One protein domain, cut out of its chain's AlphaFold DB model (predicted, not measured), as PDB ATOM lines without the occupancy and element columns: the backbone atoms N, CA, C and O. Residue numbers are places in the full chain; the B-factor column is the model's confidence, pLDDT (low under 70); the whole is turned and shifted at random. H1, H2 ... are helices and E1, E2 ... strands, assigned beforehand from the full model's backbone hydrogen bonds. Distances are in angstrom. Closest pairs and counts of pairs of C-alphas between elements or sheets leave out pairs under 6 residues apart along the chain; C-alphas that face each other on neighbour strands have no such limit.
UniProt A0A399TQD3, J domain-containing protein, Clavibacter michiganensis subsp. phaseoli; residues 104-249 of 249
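Overview. This is residues 104 to 249 of the 249 residues of the protein "J domain-containing protein" of Clavibacter michiganensis subsp. phaseoli (UniProt A0A399TQD3). A small three-stranded sheet, E1 E2 E3, is held between two helices, with H3 over one face and H4 over the other. H3 runs on well past the sheet and pairs there side by side with H1, making a helical arm with short H2 near its far end, while a small separate hairpin, E4 and E5, packs at the first residues of H4. The printed part has 146 residues, with four named helices and five named strands in the order H1 H2 H3 E1 E2 E3 E4 E5 H4, and the class is mixed, helices and strands. Both sheets are antiparallel, the larger in the order E1 E2 E3. The whole is compact, with a radius of gyration of the C-alphas of 16.7 A and spans of 47 by 35 by 31 A.

Along the chain. The larger sheet holds E1, residues 174 to 179, E2, residues 188 to 194 and 16.6 A long, and E3, residues 197 to 201. H3, residues 147 to 167, is the longest helix at 30.2 A, from C-alpha 147 at (-13.098, 9.084, 36.110) to C-alpha 167 at (-29.193, 31.311, 48.613). H1 spans residues 110 to 123, 19.7 A, and H2 residues 139 to 144. E4 is residues 210 to 213 and E5 residues 216 to 219. H4, residues 234 to 247, measures 19.9 A and ends at C-alpha 247, (-16.773, 43.687, 29.585).

Arrangement. E1, E2 and E3 form a meander, each strand the antiparallel neighbour of the one before. N 176 and O 191 are 2.8 A apart between E1 and E2, and N 192 and O 199 are 2.8 A apart between E2 and E3. Residues 104 to 105 pair in parallel with residues 175 to 176 of E1. H3 is on the sheet at a height of 9.4 A, over E2, and runs along the strands, at 7 degrees to E2 on the local plane. H4 is on the opposite face at a height of 9.0 A; its closest C-alphas to E3 are those of Ala 242 and Ala 200, 6.0 A. H3 touches H1 with residues 149 to 156 alone; the closest C-alphas of H1 and H3 are those of Ala 112 and Ala 156, 5.1 A apart. They run opposite ways at a shallow tilt of 17 degrees. H1 only grazes the sheet, with residues 110 to 112. H2 is close to H3 but not clearly touching, with the C-alphas of Val 142 and Arg 150 closest at 6.3 A. In the hairpin of E4 and E5, N 211 and O 218 are 2.8 A apart. The closest C-alphas of E5 and H4 are those of Glu 216 and Val 235, 5.6 A. In H1, H2, H3 and H4 every O i to N i+4 pair is within hydrogen-bond range.

Size, cuts and confidence. The two C-alphas farthest apart are those of Gly 125 and Pro 195, 48.9 A. The printed part has no cut and ends at the chain's last residue, 249. The links H1 to H2 and E5 to H4 are long. Mean pLDDT of the printed part is 83.8, with residues 129, 185, 223 to 227 and 249 under 70.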
ATOM      1  N   VAL A 104     -32.935  34.316  42.604       84.06
ATOM      2  CA  VAL A 104     -32.118  33.280  41.949       84.06
ATOM      3  C   VAL A 104     -32.529  33.127  40.488       84.06
ATOM      4  O   VAL A 104     -33.714  33.023  40.171       84.06
ATOM      5  N   HIS A 105     -31.537  33.101  39.601       86.06
ATOM      6  CA  HIS A 105     -31.689  32.927  38.162       86.06
ATOM      7  C   HIS A 105     -30.779  31.805  37.659       86.06
ATOM      8  O   HIS A 105     -29.607  31.741  38.020       86.06
ATOM      9  N   GLY A 106     -31.297  30.958  36.768       82.12
ATOM     10  CA  GLY A 106     -30.578  29.782  36.276       82.12
ATOM     11  C   GLY A 106     -30.660  28.591  37.233       82.12
ATOM     12  O   GLY A 106     -31.261  28.673  38.304       82.12
ATOM     13  N   ILE A 107     -30.073  27.471  36.817       80.88
ATOM     14  CA  ILE A 107     -30.059  26.213  37.570       80.88
ATOM     15  C   ILE A 107     -28.593  25.829  37.762       80.88
ATOM     16  O   ILE A 107     -27.898  25.571  36.783       80.88
ATOM     17  N   ALA A 108     -28.121  25.835  39.009       83.44
ATOM     18  CA  ALA A 108     -26.752  25.444  39.334       83.44
ATOM     19  C   ALA A 108     -26.501  23.977  38.979       83.44
ATOM     20  O   ALA A 108     -27.379  23.140  39.180       83.44
ATOM     21  N   GLY A 109     -25.323  23.666  38.437       78.88
ATOM     22  CA  GLY A 109     -24.943  22.298  38.089       78.88
ATOM     23  C   GLY A 109     -25.646  21.731  36.852       78.88
ATOM     24  O   GLY A 109     -25.275  20.645  36.404       78.88
ATOM     25  N   ALA A 110     -26.605  22.441  36.244       78.62
ATOM     26  CA  ALA A 110     -27.400  21.919  35.132       78.62
ATOM     27  C   ALA A 110     -26.540  21.552  33.918       78.62
ATOM     28  O   ALA A 110     -26.704  20.469  33.352       78.62
ATOM     29  N   LEU A 111     -25.586  22.410  33.538       78.81
ATOM     30  CA  LEU A 111     -24.675  22.101  32.433       78.81
ATOM     31  C   LEU A 111     -23.776  20.896  32.749       78.81
ATOM     32  O   LEU A 111     -23.569  20.036  31.893       78.81
ATOM     33  N   ALA A 112     -23.255  20.820  33.974       81.00
ATOM     34  CA  ALA A 112     -22.391  19.724  34.402       81.00
ATOM     35  C   ALA A 112     -23.153  18.388  34.427       81.00
ATOM     36  O   ALA A 112     -22.629  17.374  33.967       81.00
ATOM     37  N   ARG A 113     -24.419  18.396  34.856       82.12
ATOM     38  CA  ARG A 113     -25.303  17.223  34.844       82.12
ATOM     39  C   ARG A 113     -25.755  16.802  33.453       82.12
ATOM     40  O   ARG A 113     -25.806  15.606  33.181       82.12
ATOM     41  N   ALA A 114     -26.009  17.746  32.552       79.69
ATOM     42  CA  ALA A 114     -26.251  17.420  31.149       79.69
ATOM     43  C   ALA A 114     -25.034  16.701  30.542       79.69
ATOM     44  O   ALA A 114     -25.165  15.612  29.985       79.69
ATOM     45  N   HIS A 115     -23.831  17.244  30.756       82.25
ATOM     46  CA  HIS A 115     -22.596  16.591  30.324       82.25
ATOM     47  C   HIS A 115     -22.375  15.235  31.006       82.25
ATOM     48  O   HIS A 115     -21.902  14.306  30.356       82.25
ATOM     49  N   TYR A 116     -22.712  15.096  32.292       84.12
ATOM     50  CA  TYR A 116     -22.656  13.814  32.994       84.12
ATOM     51  C   TYR A 116     -23.503  12.760  32.279       84.12
ATOM     52  O   TYR A 116     -22.982  11.704  31.929       84.12
ATOM     53  N   LEU A 117     -24.772  13.063  31.998       83.31
ATOM     54  CA  LEU A 117     -25.686  12.140  31.322       83.31
ATOM     55  C   LEU A 117     -25.190  11.759  29.924       83.31
ATOM     56  O   LEU A 117     -25.173  10.574  29.591       83.31
ATOM     57  N   ASP A 118     -24.701  12.728  29.146       82.19
ATOM     58  CA  ASP A 118     -24.106  12.467  27.831       82.19
ATOM     59  C   ASP A 118     -22.898  11.524  27.934       82.19
ATOM     60  O   ASP A 118     -22.726  10.611  27.118       82.19
ATOM     61  N   ARG A 119     -22.058  11.708  28.960       87.00
ATOM     62  CA  ARG A 119     -20.890  10.853  29.183       87.00
ATOM     63  C   ARG A 119     -21.254   9.472  29.717       87.00
ATOM     64  O   ARG A 119     -20.620   8.505  29.295       87.00
ATOM     65  N   VAL A 120     -22.272   9.348  30.569       84.31
ATOM     66  CA  VAL A 120     -22.801   8.045  30.998       84.31
ATOM     67  C   VAL A 120     -23.380   7.299  29.797       84.31
ATOM     68  O   VAL A 120     -23.041   6.134  29.606       84.31
ATOM     69  N   ALA A 121     -24.177   7.956  28.950       85.69
ATOM     70  CA  ALA A 121     -24.739   7.343  27.747       85.69
ATOM     71  C   ALA A 121     -23.635   6.833  26.813       85.69
ATOM     72  O   ALA A 121     -23.634   5.659  26.445       85.69
ATOM     73  N   ALA A 122     -22.633   7.667  26.525       89.06
ATOM     74  CA  ALA A 122     -21.487   7.266  25.716       89.06
ATOM     75  C   ALA A 122     -20.719   6.080  26.329       89.06
ATOM     76  O   ALA A 122     -20.356   5.145  25.616       89.06
ATOM     77  N   TRP A 123     -20.499   6.089  27.647       91.00
ATOM     78  CA  TRP A 123     -19.831   4.997  28.359       91.00
ATOM     79  C   TRP A 123     -20.629   3.686  28.311       91.00
ATOM     80  O   TRP A 123     -20.039   2.620  28.132       91.00
ATOM     81  N   GLN A 124     -21.956   3.760  28.407       91.38
ATOM     82  CA  GLN A 124     -22.855   2.607  28.288       91.38
ATOM     83  C   GLN A 124     -23.089   2.170  26.830       91.38
ATOM     84  O   GLN A 124     -23.804   1.201  26.585       91.38
ATOM     85  N   GLY A 125     -22.495   2.859  25.846       93.12
ATOM     86  CA  GLY A 125     -22.703   2.577  24.424       93.12
ATOM     87  C   GLY A 125     -24.110   2.928  23.928       93.12
ATOM     88  O   GLY A 125     -24.561   2.387  22.920       93.12
ATOM     89  N   VAL A 126     -24.805   3.820  24.636       90.38
ATOM     90  CA  VAL A 126     -26.150   4.303  24.317       90.38
ATOM     91  C   VAL A 126     -26.044   5.544  23.429       90.38
ATOM     92  O   VAL A 126     -25.209   6.422  23.652       90.38
ATOM     93  N   ALA A 127     -26.877   5.616  22.390       84.56
ATOM     94  CA  ALA A 127     -26.902   6.765  21.488       84.56
ATOM     95  C   ALA A 127     -27.381   8.041  22.216       84.56
ATOM     96  O   ALA A 127     -28.248   7.948  23.087       84.56
ATOM     97  N   PRO A 128     -26.889   9.239  21.843       76.75
ATOM     98  CA  PRO A 128     -27.360  10.493  22.431       76.75
ATOM     99  C   PRO A 128     -28.885  10.639  22.334       76.75
ATOM    100  O   PRO A 128     -29.464  10.442  21.265       76.75
ATOM    101  N   GLY A 129     -29.533  10.981  23.451       67.81
ATOM    102  CA  GLY A 129     -30.988  11.152  23.537       67.81
ATOM    103  C   GLY A 129     -31.809   9.857  23.609       67.81
ATOM    104  O   GLY A 129     -33.033   9.938  23.695       67.81
ATOM    105  N   ALA A 130     -31.177   8.679  23.580       78.38
ATOM    106  CA  ALA A 130     -31.852   7.411  23.846       78.38
ATOM    107  C   ALA A 130     -31.939   7.125  25.356       78.38
ATOM    108  O   ALA A 130     -31.149   7.631  26.152       78.38
ATOM    109  N   GLU A 131     -32.907   6.297  25.749       78.75
ATOM    110  CA  GLU A 131     -33.074   5.875  27.139       78.75
ATOM    111  C   GLU A 131     -31.894   4.996  27.586       78.75
ATOM    112  O   GLU A 131     -31.518   4.042  26.903       78.75
ATOM    113  N   LEU A 132     -31.313   5.315  28.744       75.94
ATOM    114  CA  LEU A 132     -30.126   4.646  29.285       75.94
ATOM    115  C   LEU A 132     -30.377   3.195  29.720       75.94
ATOM    116  O   LEU A 132     -29.432   2.411  29.789       75.94
ATOM    117  N   GLY A 133     -31.623   2.829  30.043       79.38
ATOM    118  CA  GLY A 133     -31.988   1.492  30.542       79.38
ATOM    119  C   GLY A 133     -31.384   1.126  31.908       79.38
ATOM    120  O   GLY A 133     -31.617   0.032  32.417       79.38
ATOM    121  N   VAL A 134     -30.619   2.040  32.504       78.50
ATOM    122  CA  VAL A 134     -30.035   1.978  33.843       78.50
ATOM    123  C   VAL A 134     -30.262   3.320  34.517       78.50
ATOM    124  O   VAL A 134     -30.301   4.346  33.839       78.50
ATOM    125  N   ASP A 135     -30.390   3.317  35.840       79.75
ATOM    126  CA  ASP A 135     -30.428   4.554  36.612       79.75
ATOM    127  C   ASP A 135     -29.033   5.214  36.596       79.75
ATOM    128  O   ASP A 135     -28.095   4.654  37.189       79.75
ATOM    129  N   PRO A 136     -28.871   6.375  35.918       76.25
ATOM    130  CA  PRO A 136     -27.589   7.058  35.812       76.25
ATOM    131  C   PRO A 136     -27.083   7.576  37.160       76.25
ATOM    132  O   PRO A 136     -25.895   7.856  37.275       76.25
ATOM    133  N   TRP A 137     -27.937   7.685  38.172       80.19
ATOM    134  CA  TRP A 137     -27.605   8.248  39.480       80.19
ATOM    135  C   TRP A 137     -27.281   7.189  40.526       80.19
ATOM    136  O   TRP A 137     -26.733   7.499  41.585       80.19
ATOM    137  N   SER A 138     -27.560   5.922  40.212       79.00
ATOM    138  CA  SER A 138     -27.369   4.829  41.153       79.00
ATOM    139  C   SER A 138     -25.932   4.806  41.706       79.00
ATOM    140  O   SER A 138     -24.957   4.803  40.938       79.00
ATOM    141  N   PRO A 139     -25.743   4.704  43.039       71.50
ATOM    142  CA  PRO A 139     -24.412   4.734  43.646       71.50
ATOM    143  C   PRO A 139     -23.470   3.650  43.110       71.50
ATOM    144  O   PRO A 139     -22.253   3.822  43.084       71.50
ATOM    145  N   GLU A 140     -24.022   2.509  42.691       77.31
ATOM    146  CA  GLU A 140     -23.240   1.422  42.106       77.31
ATOM    147  C   GLU A 140     -22.712   1.763  40.712       77.31
ATOM    148  O   GLU A 140     -21.551   1.466  40.416       77.31
ATOM    149  N   LEU A 141     -23.522   2.413  39.873       80.06
ATOM    150  CA  LEU A 141     -23.090   2.866  38.557       80.06
ATOM    151  C   LEU A 141     -22.030   3.960  38.691       80.06
ATOM    152  O   LEU A 141     -20.960   3.839  38.095       80.06
ATOM    153  N   VAL A 142     -22.283   4.964  39.537       80.62
ATOM    154  CA  VAL A 142     -21.354   6.073  39.803       80.62
ATOM    155  C   VAL A 142     -20.003   5.549  40.289       80.62
ATOM    156  O   VAL A 142     -18.962   5.969  39.786       80.62
ATOM    157  N   ARG A 143     -19.976   4.581  41.217       83.00
ATOM    158  CA  ARG A 143     -18.715   3.988  41.705       83.00
ATOM    159  C   ARG A 143     -17.890   3.342  40.592       83.00
ATOM    160  O   ARG A 143     -16.661   3.440  40.618       83.00
ATOM    161  N   ARG A 144     -18.556   2.685  39.638       85.25
ATOM    162  CA  ARG A 144     -17.932   1.992  38.499       85.25
ATOM    163  C   ARG A 144     -17.615   2.912  37.324       85.25
ATOM    164  O   ARG A 144     -16.868   2.498  36.439       85.25
ATOM    165  N   ALA A 145     -18.195   4.108  37.300       85.06
ATOM    166  CA  ALA A 145     -18.068   5.021  36.182       85.06
ATOM    167  C   ALA A 145     -16.605   5.439  35.951       85.06
ATOM    168  O   ALA A 145     -15.835   5.569  36.913       85.06
ATOM    169  N   PRO A 146     -16.217   5.667  34.679       87.56
ATOM    170  CA  PRO A 146     -14.956   6.291  34.333       87.56
ATOM    171  C   PRO A 146     -14.742   7.581  35.113       87.56
ATOM    172  O   PRO A 146     -15.681   8.263  35.529       87.56
ATOM    173  N   ARG A 147     -13.475   7.930  35.305       81.12
ATOM    174  CA  ARG A 147     -13.098   9.084  36.110       81.12
ATOM    175  C   ARG A 147     -13.773  10.377  35.649       81.12
ATOM    176  O   ARG A 147     -14.313  11.096  36.482       81.12
ATOM    177  N   ASP A 148     -13.685  10.679  34.359       81.06
ATOM    178  CA  ASP A 148     -14.215  11.907  33.763       81.06
ATOM    179  C   ASP A 148     -15.732  12.018  33.962       81.06
ATOM    180  O   ASP A 148     -16.240  13.101  34.237       81.06
ATOM    181  N   VAL A 149     -16.438  10.885  33.928       86.50
ATOM    182  CA  VAL A 149     -17.862  10.792  34.272       86.50
ATOM    183  C   VAL A 149     -18.095  11.146  35.744       86.50
ATOM    184  O   VAL A 149     -18.907  12.017  36.041       86.50
ATOM    185  N   ARG A 150     -17.363  10.529  36.682       85.19
ATOM    186  CA  ARG A 150     -17.520  10.823  38.122       85.19
ATOM    187  C   ARG A 150     -17.203  12.279  38.455       85.19
ATOM    188  O   ARG A 150     -17.891  12.868  39.279       85.19
ATOM    189  N   TRP A 151     -16.189  12.851  37.808       83.12
ATOM    190  CA  TRP A 151     -15.821  14.252  37.999       83.12
ATOM    191  C   TRP A 151     -16.939  15.206  37.559       83.12
ATOM    192  O   TRP A 151     -17.226  16.150  38.281       83.12
ATOM    193  N   LEU A 152     -17.636  14.942  36.447       82.31
ATOM    194  CA  LEU A 152     -18.775  15.774  36.019       82.31
ATOM    195  C   LEU A 152     -19.926  15.776  37.033       82.31
ATOM    196  O   LEU A 152     -20.553  16.813  37.250       82.31
ATOM    197  N   LEU A 153     -20.187  14.636  37.678       83.31
ATOM    198  CA  LEU A 153     -21.153  14.573  38.774       83.31
ATOM    199  C   LEU A 153     -20.654  15.351  39.996       83.31
ATOM    200  O   LEU A 153     -21.393  16.162  40.542       83.31
ATOM    201  N   ALA A 154     -19.394  15.158  40.392       84.19
ATOM    202  CA  ALA A 154     -18.790  15.883  41.511       84.19
ATOM    203  C   ALA A 154     -18.809  17.409  41.288       84.19
ATOM    204  O   ALA A 154     -19.186  18.158  42.186       84.19
ATOM    205  N   LYS A 155     -18.518  17.862  40.060       84.75
ATOM    206  CA  LYS A 155     -18.651  19.255  39.617       84.75
ATOM    207  C   LYS A 155     -20.065  19.776  39.846       84.75
ATOM    208  O   LYS A 155     -20.248  20.817  40.468       84.75
ATOM    209  N   ALA A 156     -21.068  19.048  39.362       81.94
ATOM    210  CA  ALA A 156     -22.456  19.465  39.503       81.94
ATOM    211  C   ALA A 156     -22.891  19.570  40.970       81.94
ATOM    212  O   ALA A 156     -23.490  20.568  41.367       81.94
ATOM    213  N   LEU A 157     -22.523  18.580  41.787       83.25
ATOM    214  CA  LEU A 157     -22.794  18.579  43.224       83.25
ATOM    215  C   LEU A 157     -22.098  19.747  43.936       83.25
ATOM    216  O   LEU A 157     -22.690  20.368  44.821       83.25
ATOM    217  N   ALA A 158     -20.864  20.077  43.543       88.44
ATOM    218  CA  ALA A 158     -20.139  21.223  44.078       88.44
ATOM    219  C   ALA A 158     -20.851  22.543  43.739       88.44
ATOM    220  O   ALA A 158     -21.028  23.393  44.613       88.44
ATOM    221  N   GLU A 159     -21.310  22.711  42.496       86.94
ATOM    222  CA  GLU A 159     -22.092  23.880  42.082       86.94
ATOM    223  C   GLU A 159     -23.413  24.007  42.860       86.94
ATOM    224  O   GLU A 159     -23.768  25.090  43.327       86.94
ATOM    225  N   GLU A 160     -24.133  22.907  43.056       85.81
ATOM    226  CA  GLU A 160     -25.386  22.884  43.820       85.81
ATOM    227  C   GLU A 160     -25.174  23.195  45.303       85.81
ATOM    228  O   GLU A 160     -25.972  23.914  45.920       85.81
ATOM    229  N   ALA A 161     -24.090  22.686  45.891       82.94
ATOM    230  CA  ALA A 161     -23.716  22.986  47.265       82.94
ATOM    231  C   ALA A 161     -23.420  24.484  47.441       82.94
ATOM    232  O   ALA A 161     -23.943  25.112  48.369       82.94
ATOM    233  N   THR A 162     -22.653  25.079  46.522       87.69
ATOM    234  CA  THR A 162     -22.375  26.520  46.525       87.69
ATOM    235  C   THR A 162     -23.642  27.340  46.305       87.69
ATOM    236  O   THR A 162     -23.846  28.336  46.999       87.69
ATOM    237  N   ALA A 163     -24.540  26.921  45.409       85.25
ATOM    238  CA  ALA A 163     -25.817  27.594  45.189       85.25
ATOM    239  C   ALA A 163     -26.691  27.604  46.449       85.25
ATOM    240  O   ALA A 163     -27.230  28.646  46.828       85.25
ATOM    241  N   ARG A 164     -26.770  26.470  47.154       82.56
ATOM    242  CA  ARG A 164     -27.500  26.355  48.424       82.56
ATOM    243  C   ARG A 164     -26.908  27.261  49.503       82.56
ATOM    244  O   ARG A 164     -27.657  27.900  50.242       82.56
ATOM    245  N   ALA A 165     -25.579  27.355  49.570       84.00
ATOM    246  CA  ALA A 165     -24.897  28.285  50.464       84.00
ATOM    247  C   ALA A 165     -25.184  29.750  50.080       84.00
ATOM    248  O   ALA A 165     -25.555  30.549  50.939       84.00
ATOM    249  N   ALA A 166     -25.092  30.103  48.796       83.44
ATOM    250  CA  ALA A 166     -25.344  31.456  48.303       83.44
ATOM    251  C   ALA A 166     -26.800  31.901  48.522       83.44
ATOM    252  O   ALA A 166     -27.040  33.043  48.911       83.44
ATOM    253  N   ALA A 167     -27.781  31.008  48.369       80.50
ATOM    254  CA  ALA A 167     -29.193  31.311  48.613       80.50
ATOM    255  C   ALA A 167     -29.476  31.778  50.057       80.50
ATOM    256  O   ALA A 167     -30.457  32.483  50.307       80.50
ATOM    257  N   SER A 168     -28.595  31.441  51.008       81.81
ATOM    258  CA  SER A 168     -28.704  31.877  52.405       81.81
ATOM    259  C   SER A 168     -28.319  33.344  52.650       81.81
ATOM    260  O   SER A 168     -28.601  33.866  53.728       81.81
ATOM    261  N   LEU A 169     -27.749  34.038  51.654       79.38
ATOM    262  CA  LEU A 169     -27.344  35.451  51.748       79.38
ATOM    263  C   LEU A 169     -28.524  36.422  51.949       79.38
ATOM    264  O   LEU A 169     -28.327  37.567  52.358       79.38
ATOM    265  N   GLY A 170     -29.752  35.964  51.695       74.19
ATOM    266  CA  GLY A 170     -30.987  36.707  51.936       74.19
ATOM    267  C   GLY A 170     -31.315  37.754  50.868       74.19
ATOM    268  O   GLY A 170     -30.638  37.899  49.857       74.19
ATOM    269  N   MET A 171     -32.385  38.500  51.127       75.12
ATOM    270  CA  MET A 171     -33.046  39.479  50.246       75.12
ATOM    271  C   MET A 171     -32.168  40.561  49.592       75.12
ATOM    272  O   MET A 171     -32.625  41.221  48.664       75.12
ATOM    273  N   GLY A 172     -30.938  40.777  50.061       79.69
ATOM    274  CA  GLY A 172     -30.005  41.726  49.445       79.69
ATOM    275  C   GLY A 172     -29.195  41.143  48.286       79.69
ATOM    276  O   GLY A 172     -28.469  41.892  47.636       79.69
ATOM    277  N   ALA A 173     -29.279  39.830  48.059       88.44
ATOM    278  CA  ALA A 173     -28.508  39.141  47.040       88.44
ATOM    279  C   ALA A 173     -29.364  38.765  45.822       88.44
ATOM    280  O   ALA A 173     -30.480  38.259  45.955       88.44
ATOM    281  N   THR A 174     -28.790  38.955  44.639       92.06
ATOM    282  CA  THR A 174     -29.255  38.373  43.379       92.06
ATOM    283  C   THR A 174     -28.182  37.423  42.873       92.06
ATOM    284  O   THR A 174     -27.010  37.788  42.791       92.06
ATOM    285  N   ILE A 175     -28.571  36.201  42.544       92.44
ATOM    286  CA  ILE A 175     -27.671  35.111  42.193       92.44
ATOM    287  C   ILE A 175     -28.027  34.628  40.794       92.44
ATOM    288  O   ILE A 175     -29.191  34.373  40.492       92.44
ATOM    289  N   PHE A 176     -27.014  34.479  39.954       92.12
ATOM    290  CA  PHE A 176     -27.117  33.910  38.620       92.12
ATOM    291  C   PHE A 176     -26.245  32.662  38.559       92.12
ATOM    292  O   PHE A 176     -25.074  32.712  38.935       92.12
ATOM    293  N   HIS A 177     -26.802  31.553  38.098       92.06
ATOM    294  CA  HIS A 177     -26.098  30.292  37.905       92.06
ATOM    295  C   HIS A 177     -25.824  30.045  36.420       92.06
ATOM    296  O   HIS A 177     -26.589  30.499  35.567       92.06
ATOM    297  N   ASP A 178     -24.749  29.317  36.122       84.56
ATOM    298  CA  ASP A 178     -24.372  28.886  34.771       84.56
ATOM    299  C   ASP A 178     -24.230  30.050  33.774       84.56
ATOM    300  O   ASP A 178     -24.681  29.999  32.627       84.56
ATOM    301  N   VAL A 179     -23.575  31.127  34.214       87.94
ATOM    302  CA  VAL A 179     -23.449  32.375  33.453       87.94
ATOM    303  C   VAL A 179     -22.339  32.256  32.416       87.94
ATOM    304  O   VAL A 179     -21.204  31.921  32.741       87.94
ATOM    305  N   ARG A 180     -22.627  32.580  31.155       85.75
ATOM    306  CA  ARG A 180     -21.644  32.515  30.064       85.75
ATOM    307  C   ARG A 180     -21.338  33.910  29.518       85.75
ATOM    308  O   ARG A 180     -22.280  34.626  29.178       85.75
ATOM    309  N   PRO A 181     -20.057  34.293  29.395       76.31
ATOM    310  CA  PRO A 181     -19.662  35.481  28.647       76.31
ATOM    311  C   PRO A 181     -20.136  35.452  27.193       76.31
ATOM    312  O   PRO A 181     -20.176  34.390  26.564       76.31
ATOM    313  N   LEU A 182     -20.442  36.627  26.637       76.56
ATOM    314  CA  LEU A 182     -20.870  36.763  25.237       76.56
ATOM    315  C   LEU A 182     -19.741  36.461  24.244       76.56
ATOM    316  O   LEU A 182     -20.003  36.027  23.126       76.56
ATOM    317  N   ASP A 183     -18.491  36.662  24.661       75.75
ATOM    318  CA  ASP A 183     -17.291  36.325  23.889       75.75
ATOM    319  C   ASP A 183     -16.985  34.814  23.874       75.75
ATOM    320  O   ASP A 183     -16.055  34.371  23.197       75.75
ATOM    321  N   GLY A 184     -17.774  34.010  24.596       73.38
ATOM    322  CA  GLY A 184     -17.624  32.563  24.667       73.38
ATOM    323  C   GLY A 184     -16.512  32.084  25.600       73.38
ATOM    324  O   GLY A 184     -16.185  30.895  25.555       73.38
ATOM    325  N   ALA A 185     -15.945  32.952  26.449       68.38
ATOM    326  CA  ALA A 185     -14.928  32.601  27.443       68.38
ATOM    327  C   ALA A 185     -15.495  31.718  28.579       68.38
ATOM    328  O   ALA A 185     -15.655  32.145  29.717       68.38
ATOM    329  N   GLY A 186     -15.804  30.456  28.269       74.38
ATOM    330  CA  GLY A 186     -16.247  29.457  29.244       74.38
ATOM    331  C   GLY A 186     -17.589  29.775  29.918       74.38
ATOM    332  O   GLY A 186     -18.435  30.481  29.373       74.38
ATOM    333  N   LYS A 187     -17.809  29.184  31.091       85.00
ATOM    334  CA  LYS A 187     -18.956  29.410  31.982       85.00
ATOM    335  C   LYS A 187     -18.392  29.857  33.326       85.00
ATOM    336  O   LYS A 187     -17.417  29.277  33.769       85.00
ATOM    337  N   VAL A 188     -19.014  30.819  33.989       89.88
ATOM    338  CA  VAL A 188     -18.841  31.059  35.424       89.88
ATOM    339  C   VAL A 188     -20.000  30.381  36.146       89.88
ATOM    340  O   VAL A 188     -21.160  30.593  35.790       89.88
ATOM    341  N   ASP A 189     -19.692  29.566  37.150       92.69
ATOM    342  CA  ASP A 189     -20.692  28.728  37.819       92.69
ATOM    343  C   ASP A 189     -21.733  29.576  38.543       92.69
ATOM    344  O   ASP A 189     -22.937  29.344  38.407       92.69
ATOM    345  N   HIS A 190     -21.281  30.603  39.274       94.12
ATOM    346  CA  HIS A 190     -22.184  31.538  39.933       94.12
ATOM    347  C   HIS A 190     -21.691  32.982  39.862       94.12
ATOM    348  O   HIS A 190     -20.522  33.279  40.104       94.12
ATOM    349  N   VAL A 191     -22.618  33.897  39.606       94.00
ATOM    350  CA  VAL A 191     -22.423  35.337  39.757       94.00
ATOM    351  C   VAL A 191     -23.365  35.822  40.848       94.00
ATOM    352  O   VAL A 191     -24.576  35.645  40.752       94.00
ATOM    353  N   VAL A 192     -22.814  36.428  41.895       93.25
ATOM    354  CA  VAL A 192     -23.571  36.926  43.046       93.25
ATOM    355  C   VAL A 192     -23.437  38.438  43.109       93.25
ATOM    356  O   VAL A 192     -22.349  38.964  43.331       93.25
ATOM    357  N   LEU A 193     -24.553  39.138  42.942       91.31
ATOM    358  CA  LEU A 193     -24.675  40.560  43.223       91.31
ATOM    359  C   LEU A 193     -25.218  40.721  44.641       91.31
ATOM    360  O   LEU A 193     -26.367  40.385  44.902       91.31
ATOM    361  N   ALA A 194     -24.399  41.233  45.551       89.00
ATOM    362  CA  ALA A 194     -24.754  41.476  46.945       89.00
ATOM    363  C   ALA A 194     -24.426  42.930  47.335       89.00
ATOM    364  O   ALA A 194     -23.699  43.609  46.606       89.00
ATOM    365  N   PRO A 195     -24.870  43.429  48.506       86.00
ATOM    366  CA  PRO A 195     -24.557  44.797  48.931       86.00
ATOM    367  C   PRO A 195     -23.050  45.064  49.057       86.00
ATOM    368  O   PRO A 195     -22.604  46.194  48.890       86.00
ATOM    369  N   ALA A 196     -22.264  44.019  49.335       86.00
ATOM    370  CA  ALA A 196     -20.808  44.090  49.419       86.00
ATOM    371  C   ALA A 196     -20.109  44.162  48.048       86.00
ATOM    372  O   ALA A 196     -18.922  44.477  47.997       86.00
ATOM    373  N   GLY A 197     -20.813  43.870  46.950       88.56
ATOM    374  CA  GLY A 197     -20.263  43.912  45.599       88.56
ATOM    375  C   GLY A 197     -20.739  42.777  44.695       88.56
ATOM    376  O   GLY A 197     -21.685  42.052  45.002       88.56
ATOM    377  N   LEU A 198     -20.053  42.651  43.559       90.75
ATOM    378  CA  LEU A 198     -20.258  41.607  42.562       90.75
ATOM    379  C   LEU A 198     -19.167  40.541  42.698       90.75
ATOM    380  O   LEU A 198     -17.979  40.861  42.670       90.75
ATOM    381  N   PHE A 199     -19.574  39.280  42.798       92.00
ATOM    382  CA  PHE A 199     -18.681  38.141  42.980       92.00
ATOM    383  C   PHE A 199     -18.888  37.127  41.857       92.00
ATOM    384  O   PHE A 199     -20.022  36.768  41.552       92.00
ATOM    385  N   ALA A 200     -17.792  36.649  41.275       92.75
ATOM    386  CA  ALA A 200     -17.775  35.479  40.406       92.75
ATOM    387  C   ALA A 200     -17.222  34.297  41.204       92.75
ATOM    388  O   ALA A 200     -16.187  34.423  41.861       92.75
ATOM    389  N   LEU A 201     -17.919  33.168  41.160       93.88
ATOM    390  CA  LEU A 201     -17.593  31.965  41.912       93.88
ATOM    391  C   LEU A 201     -17.429  30.797  40.940       93.88
ATOM    392  O   LEU A 201     -18.224  30.637  40.012       93.88
ATOM    393  N   SER A 202     -16.404  29.988  41.195       92.25
ATOM    394  CA  SER A 202     -16.218  28.665  40.601       92.25
ATOM    395  C   SER A 202     -16.299  27.638  41.722       92.25
ATOM    396  O   SER A 202     -15.729  27.855  42.795       92.25
ATOM    397  N   SER A 203     -17.016  26.552  41.479       91.00
ATOM    398  CA  SER A 203     -17.260  25.478  42.437       91.00
ATOM    399  C   SER A 203     -16.560  24.225  41.951       91.00
ATOM    400  O   SER A 203     -16.827  23.794  40.835       91.00
ATOM    401  N   GLU A 204     -15.677  23.632  42.754       89.06
ATOM    402  CA  GLU A 204     -15.017  22.388  42.360       89.06
ATOM    403  C   GLU A 204     -14.834  21.390  43.490       89.06
ATOM    404  O   GLU A 204     -14.574  21.765  44.633       89.06
ATOM    405  N   ASP A 205     -14.907  20.114  43.113       86.19
ATOM    406  CA  ASP A 205     -14.478  18.979  43.921       86.19
ATOM    407  C   ASP A 205     -13.325  18.261  43.208       86.19
ATOM    408  O   ASP A 205     -13.503  17.508  42.246       86.19
ATOM    409  N   TRP A 206     -12.111  18.527  43.685       81.31
ATOM    410  CA  TRP A 206     -10.885  17.938  43.152       81.31
ATOM    411  C   TRP A 206     -10.624  16.524  43.689       81.31
ATOM    412  O   TRP A 206      -9.668  15.879  43.265       81.31
ATOM    413  N   GLY A 207     -11.425  16.043  44.650       78.06
ATOM    414  CA  GLY A 207     -11.227  14.756  45.321       78.06
ATOM    415  C   GLY A 207      -9.971  14.678  46.200       78.06
ATOM    416  O   GLY A 207      -9.663  13.618  46.748       78.06
ATOM    417  N   THR A 208      -9.236  15.781  46.340       82.56
ATOM    418  CA  THR A 208      -7.993  15.886  47.109       82.56
ATOM    419  C   THR A 208      -7.860  17.273  47.724       82.56
ATOM    420  O   THR A 208      -8.461  18.241  47.251       82.56
ATOM    421  N   ASP A 209      -7.036  17.378  48.764       87.62
ATOM    422  CA  ASP A 209      -6.699  18.663  49.360       87.62
ATOM    423  C   ASP A 209      -5.900  19.509  48.364       87.62
ATOM    424  O   ASP A 209      -4.939  19.044  47.738       87.62
ATOM    425  N   VAL A 210      -6.272  20.781  48.254       89.81
ATOM    426  CA  VAL A 210      -5.587  21.771  47.420       89.81
ATOM    427  C   VAL A 210      -5.011  22.894  48.273       89.81
ATOM    428  O   VAL A 210      -5.496  23.206  49.358       89.81
ATOM    429  N   GLN A 211      -3.958  23.519  47.764       91.94
ATOM    430  CA  GLN A 211      -3.269  24.643  48.383       91.94
ATOM    431  C   GLN A 211      -3.060  25.767  47.374       91.94
ATOM    432  O   GLN A 211      -2.898  25.534  46.176       91.94
ATOM    433  N   LEU A 212      -3.022  27.000  47.878       93.25
ATOM    434  CA  LEU A 212      -2.702  28.167  47.070       93.25
ATOM    435  C   LEU A 212      -1.182  28.316  46.952       93.25
ATOM    436  O   LEU A 212      -0.494  28.615  47.930       93.25
ATOM    437  N   VAL A 213      -0.657  28.165  45.741       91.88
ATOM    438  CA  VAL A 213       0.765  28.323  45.427       91.88
ATOM    439  C   VAL A 213       0.903  29.386  44.349       91.88
ATOM    440  O   VAL A 213       0.470  29.207  43.216       91.88
ATOM    441  N   ARG A 214       1.525  30.519  44.699       91.69
ATOM    442  CA  ARG A 214       1.745  31.660  43.783       91.69
ATOM    443  C   ARG A 214       0.461  32.176  43.111       91.69
ATOM    444  O   ARG A 214       0.503  32.624  41.973       91.69
ATOM    445  N   GLY A 215      -0.660  32.142  43.832       93.25
ATOM    446  CA  GLY A 215      -1.948  32.629  43.333       93.25
ATOM    447  C   GLY A 215      -2.755  31.608  42.531       93.25
ATOM    448  O   GLY A 215      -3.850  31.949  42.106       93.25
ATOM    449  N   GLU A 216      -2.267  30.375  42.375       93.69
ATOM    450  CA  GLU A 216      -3.005  29.276  41.743       93.69
ATOM    451  C   GLU A 216      -3.279  28.134  42.712       93.69
ATOM    452  O   GLU A 216      -2.543  27.938  43.682       93.69
ATOM    453  N   LEU A 217      -4.337  27.370  42.439       91.75
ATOM    454  CA  LEU A 217      -4.633  26.148  43.180       91.75
ATOM    455  C   LEU A 217      -3.772  25.003  42.655       91.75
ATOM    456  O   LEU A 217      -3.687  24.775  41.452       91.75
ATOM    457  N   GLN A 218      -3.140  24.278  43.573       90.12
ATOM    458  CA  GLN A 218      -2.353  23.082  43.282       90.12
ATOM    459  C   GLN A 218      -2.709  21.982  44.277       90.12
ATOM    460  O   GLN A 218      -2.993  22.291  45.438       90.12
ATOM    461  N   PRO A 219      -2.669  20.705  43.878       88.56
ATOM    462  CA  PRO A 219      -2.946  19.623  44.807       88.56
ATOM    463  C   PRO A 219      -1.818  19.527  45.855       88.56
ATOM    464  O   PRO A 219      -0.641  19.760  45.563       88.56
ATOM    465  N   VAL A 220      -2.180  19.256  47.113       88.81
ATOM    466  CA  VAL A 220      -1.227  19.138  48.237       88.81
ATOM    467  C   VAL A 220      -0.379  17.874  48.098       88.81
ATOM    468  O   VAL A 220       0.828  17.891  48.338       88.81
ATOM    469  N   ALA A 221      -1.013  16.779  47.686       84.50
ATOM    470  CA  ALA A 221      -0.362  15.544  47.272       84.50
ATOM    471  C   ALA A 221      -0.464  15.395  45.751       84.50
ATOM    472  O   ALA A 221      -1.194  16.140  45.106       84.50
ATOM    473  N   ALA A 222       0.238  14.421  45.164       74.62
ATOM    474  CA  ALA A 222      -0.056  14.041  43.787       74.62
ATOM    475  C   ALA A 222      -1.540  13.670  43.710       74.62
ATOM    476  O   ALA A 222      -1.965  12.752  44.409       74.62
ATOM    477  N   ASP A 223      -2.303  14.413  42.913       69.50
ATOM    478  CA  ASP A 223      -3.683  14.077  42.604       69.50
ATOM    479  C   ASP A 223      -3.643  12.705  41.903       69.50
ATOM    480  O   ASP A 223      -3.142  12.628  40.776       69.50
ATOM    481  N   PRO A 224      -4.071  11.600  42.556       60.41
ATOM    482  CA  PRO A 224      -3.871  10.222  42.068       60.41
ATOM    483  C   PRO A 224      -4.684   9.887  40.807       60.41
ATOM    484  O   PRO A 224      -4.788   8.747  40.368       60.41
ATOM    485  N   ASP A 225      -5.278  10.914  40.251       61.50
ATOM    486  CA  ASP A 225      -6.612  10.936  39.747       61.50
ATOM    487  C   ASP A 225      -6.543  11.994  38.615       61.50
ATOM    488  O   ASP A 225      -6.881  11.700  37.472       61.50
ATOM    489  N   GLY A 226      -5.937  13.160  38.852       66.81
ATOM    490  CA  GLY A 226      -5.512  14.116  37.819       66.81
ATOM    491  C   GLY A 226      -6.636  15.033  37.334       66.81
ATOM    492  O   GLY A 226      -6.705  15.349  36.152       66.81
ATOM    493  N   ALA A 227      -7.557  15.398  38.230       68.69
ATOM    494  CA  ALA A 227      -8.574  16.425  37.987       68.69
ATOM    495  C   ALA A 227      -7.940  17.814  38.034       68.69
ATOM    496  O   ALA A 227      -8.385  18.692  37.308       68.69
ATOM    497  N   LEU A 228      -6.895  17.983  38.849       79.94
ATOM    498  CA  LEU A 228      -6.069  19.178  38.897       79.94
ATOM    499  C   LEU A 228      -4.609  18.797  38.644       79.94
ATOM    500  O   LEU A 228      -3.897  18.319  39.532       79.94
ATOM    501  N   ALA A 229      -4.157  18.995  37.411       75.12
ATOM    502  CA  ALA A 229      -2.795  18.702  37.009       75.12
ATOM    503  C   ALA A 229      -1.833  19.840  37.404       75.12
ATOM    504  O   ALA A 229      -2.201  21.019  37.414       75.12
ATOM    505  N   PRO A 230      -0.551  19.533  37.683       72.88
ATOM    506  CA  PRO A 230       0.470  20.564  37.816       72.88
ATOM    507  C   PRO A 230       0.542  21.436  36.553       72.88
ATOM    508  O   PRO A 230       0.855  20.941  35.471       72.88
ATOM    509  N   GLY A 231       0.292  22.740  36.701       81.00
ATOM    510  CA  GLY A 231       0.269  23.703  35.593       81.00
ATOM    511  C   GLY A 231      -1.129  24.185  35.209       81.00
ATOM    512  O   GLY A 231      -1.228  25.184  34.497       81.00
ATOM    513  N   ASP A 232      -2.184  23.547  35.719       86.88
ATOM    514  CA  ASP A 232      -3.533  24.096  35.634       86.88
ATOM    515  C   ASP A 232      -3.607  25.431  36.384       86.88
ATOM    516  O   ASP A 232      -2.969  25.628  37.422       86.88
ATOM    517  N   ALA A 233      -4.378  26.367  35.829       92.56
ATOM    518  CA  ALA A 233      -4.492  27.732  36.335       92.56
ATOM    519  C   ALA A 233      -5.966  28.134  36.553       92.56
ATOM    520  O   ALA A 233      -6.465  29.051  35.886       92.56
ATOM    521  N   PRO A 234      -6.707  27.422  37.428       91.31
ATOM    522  CA  PRO A 234      -8.140  27.641  37.613       91.31
ATOM    523  C   PRO A 234      -8.463  29.045  38.146       91.31
ATOM    524  O   PRO A 234      -9.504  29.604  37.798       91.31
ATOM    525  N   VAL A 235      -7.574  29.649  38.944       93.31
ATOM    526  CA  VAL A 235      -7.788  31.000  39.479       93.31
ATOM    527  C   VAL A 235      -7.620  32.029  38.366       93.31
ATOM    528  O   VAL A 235      -8.501  32.869  38.172       93.31
ATOM    529  N   THR A 236      -6.536  31.946  37.588       94.31
ATOM    530  CA  THR A 236      -6.332  32.818  36.421       94.31
ATOM    531  C   THR A 236      -7.473  32.689  35.421       94.31
ATOM    532  O   THR A 236      -7.959  33.707  34.921       94.31
ATOM    533  N   TRP A 237      -7.933  31.466  35.149       90.69
ATOM    534  CA  TRP A 237      -9.075  31.242  34.269       90.69
ATOM    535  C   TRP A 237     -10.339  31.940  34.786       90.69
ATOM    536  O   TRP A 237     -10.960  32.692  34.035       90.69
ATOM    537  N   LEU A 238     -10.676  31.782  36.074       92.25
ATOM    538  CA  LEU A 238     -11.861  32.410  36.668       92.25
ATOM    539  C   LEU A 238     -11.773  33.939  36.607       92.25
ATOM    540  O   LEU A 238     -12.747  34.606  36.264       92.25
ATOM    541  N   VAL A 239     -10.597  34.507  36.893       92.19
ATOM    542  CA  VAL A 239     -10.358  35.953  36.776       92.19
ATOM    543  C   VAL A 239     -10.559  36.427  35.335       92.19
ATOM    544  O   VAL A 239     -11.147  37.487  35.118       92.19
ATOM    545  N   GLY A 240     -10.092  35.656  34.350       90.38
ATOM    546  CA  GLY A 240     -10.320  35.927  32.930       90.38
ATOM    547  C   GLY A 240     -11.807  35.921  32.575       90.38
ATOM    548  O   GLY A 240     -12.311  36.920  32.064       90.38
ATOM    549  N   ALA A 241     -12.522  34.850  32.924       87.81
ATOM    550  CA  ALA A 241     -13.953  34.708  32.659       87.81
ATOM    551  C   ALA A 241     -14.779  35.824  33.323       87.81
ATOM    552  O   ALA A 241     -15.647  36.424  32.689       87.81
ATOM    553  N   ALA A 242     -14.463  36.181  34.572       88.31
ATOM    554  CA  ALA A 242     -15.118  37.278  35.283       88.31
ATOM    555  C   ALA A 242     -14.884  38.642  34.608       88.31
ATOM    556  O   ALA A 242     -15.800  39.463  34.530       88.31
ATOM    557  N   ARG A 243     -13.677  38.890  34.081       89.06
ATOM    558  CA  ARG A 243     -13.381  40.110  33.310       89.06
ATOM    559  C   ARG A 243     -14.146  40.147  31.990       89.06
ATOM    560  O   ARG A 243     -14.681  41.198  31.651       89.06
ATOM    561  N   SER A 244     -14.238  39.021  31.285       86.00
ATOM    562  CA  SER A 244     -15.046  38.899  30.064       86.00
ATOM    563  C   SER A 244     -16.532  39.162  30.324       86.00
ATOM    564  O   SER A 244     -17.167  39.881  29.550       86.00
ATOM    565  N   LEU A 245     -17.086  38.671  31.442       83.50
ATOM    566  CA  LEU A 245     -18.453  39.010  31.865       83.50
ATOM    567  C   LEU A 245     -18.622  40.513  32.090       83.50
ATOM    568  O   LEU A 245     -19.559  41.106  31.564       83.50
ATOM    569  N   ALA A 246     -17.707  41.134  32.839       82.56
ATOM    570  CA  ALA A 246     -17.774  42.562  33.134       82.56
ATOM    571  C   ALA A 246     -17.660  43.437  31.875       82.56
ATOM    572  O   ALA A 246     -18.273  44.497  31.816       82.56
ATOM    573  N   ALA A 247     -16.901  42.997  30.868       81.62
ATOM    574  CA  ALA A 247     -16.773  43.687  29.585       81.62
ATOM    575  C   ALA A 247     -17.969  43.466  28.636       81.62
ATOM    576  O   ALA A 247     -18.078  44.158  27.627       81.62
ATOM    577  N   SER A 248     -18.836  42.493  28.935       71.44
ATOM    578  CA  SER A 248     -20.030  42.166  28.142       71.44
ATOM    579  C   SER A 248     -21.282  42.951  28.568       71.44
ATOM    580  O   SER A 248     -22.328  42.785  27.940       71.44
ATOM    581  N   ALA A 249     -21.190  43.748  29.640       58.94
ATOM    582  CA  ALA A 249     -22.260  44.585  30.192       58.94
ATOM    583  C   ALA A 249     -22.190  46.022  29.654       58.94
ATOM    584  O   ALA A 249     -23.275  46.604  29.424       58.94
TER     585      ALA A 249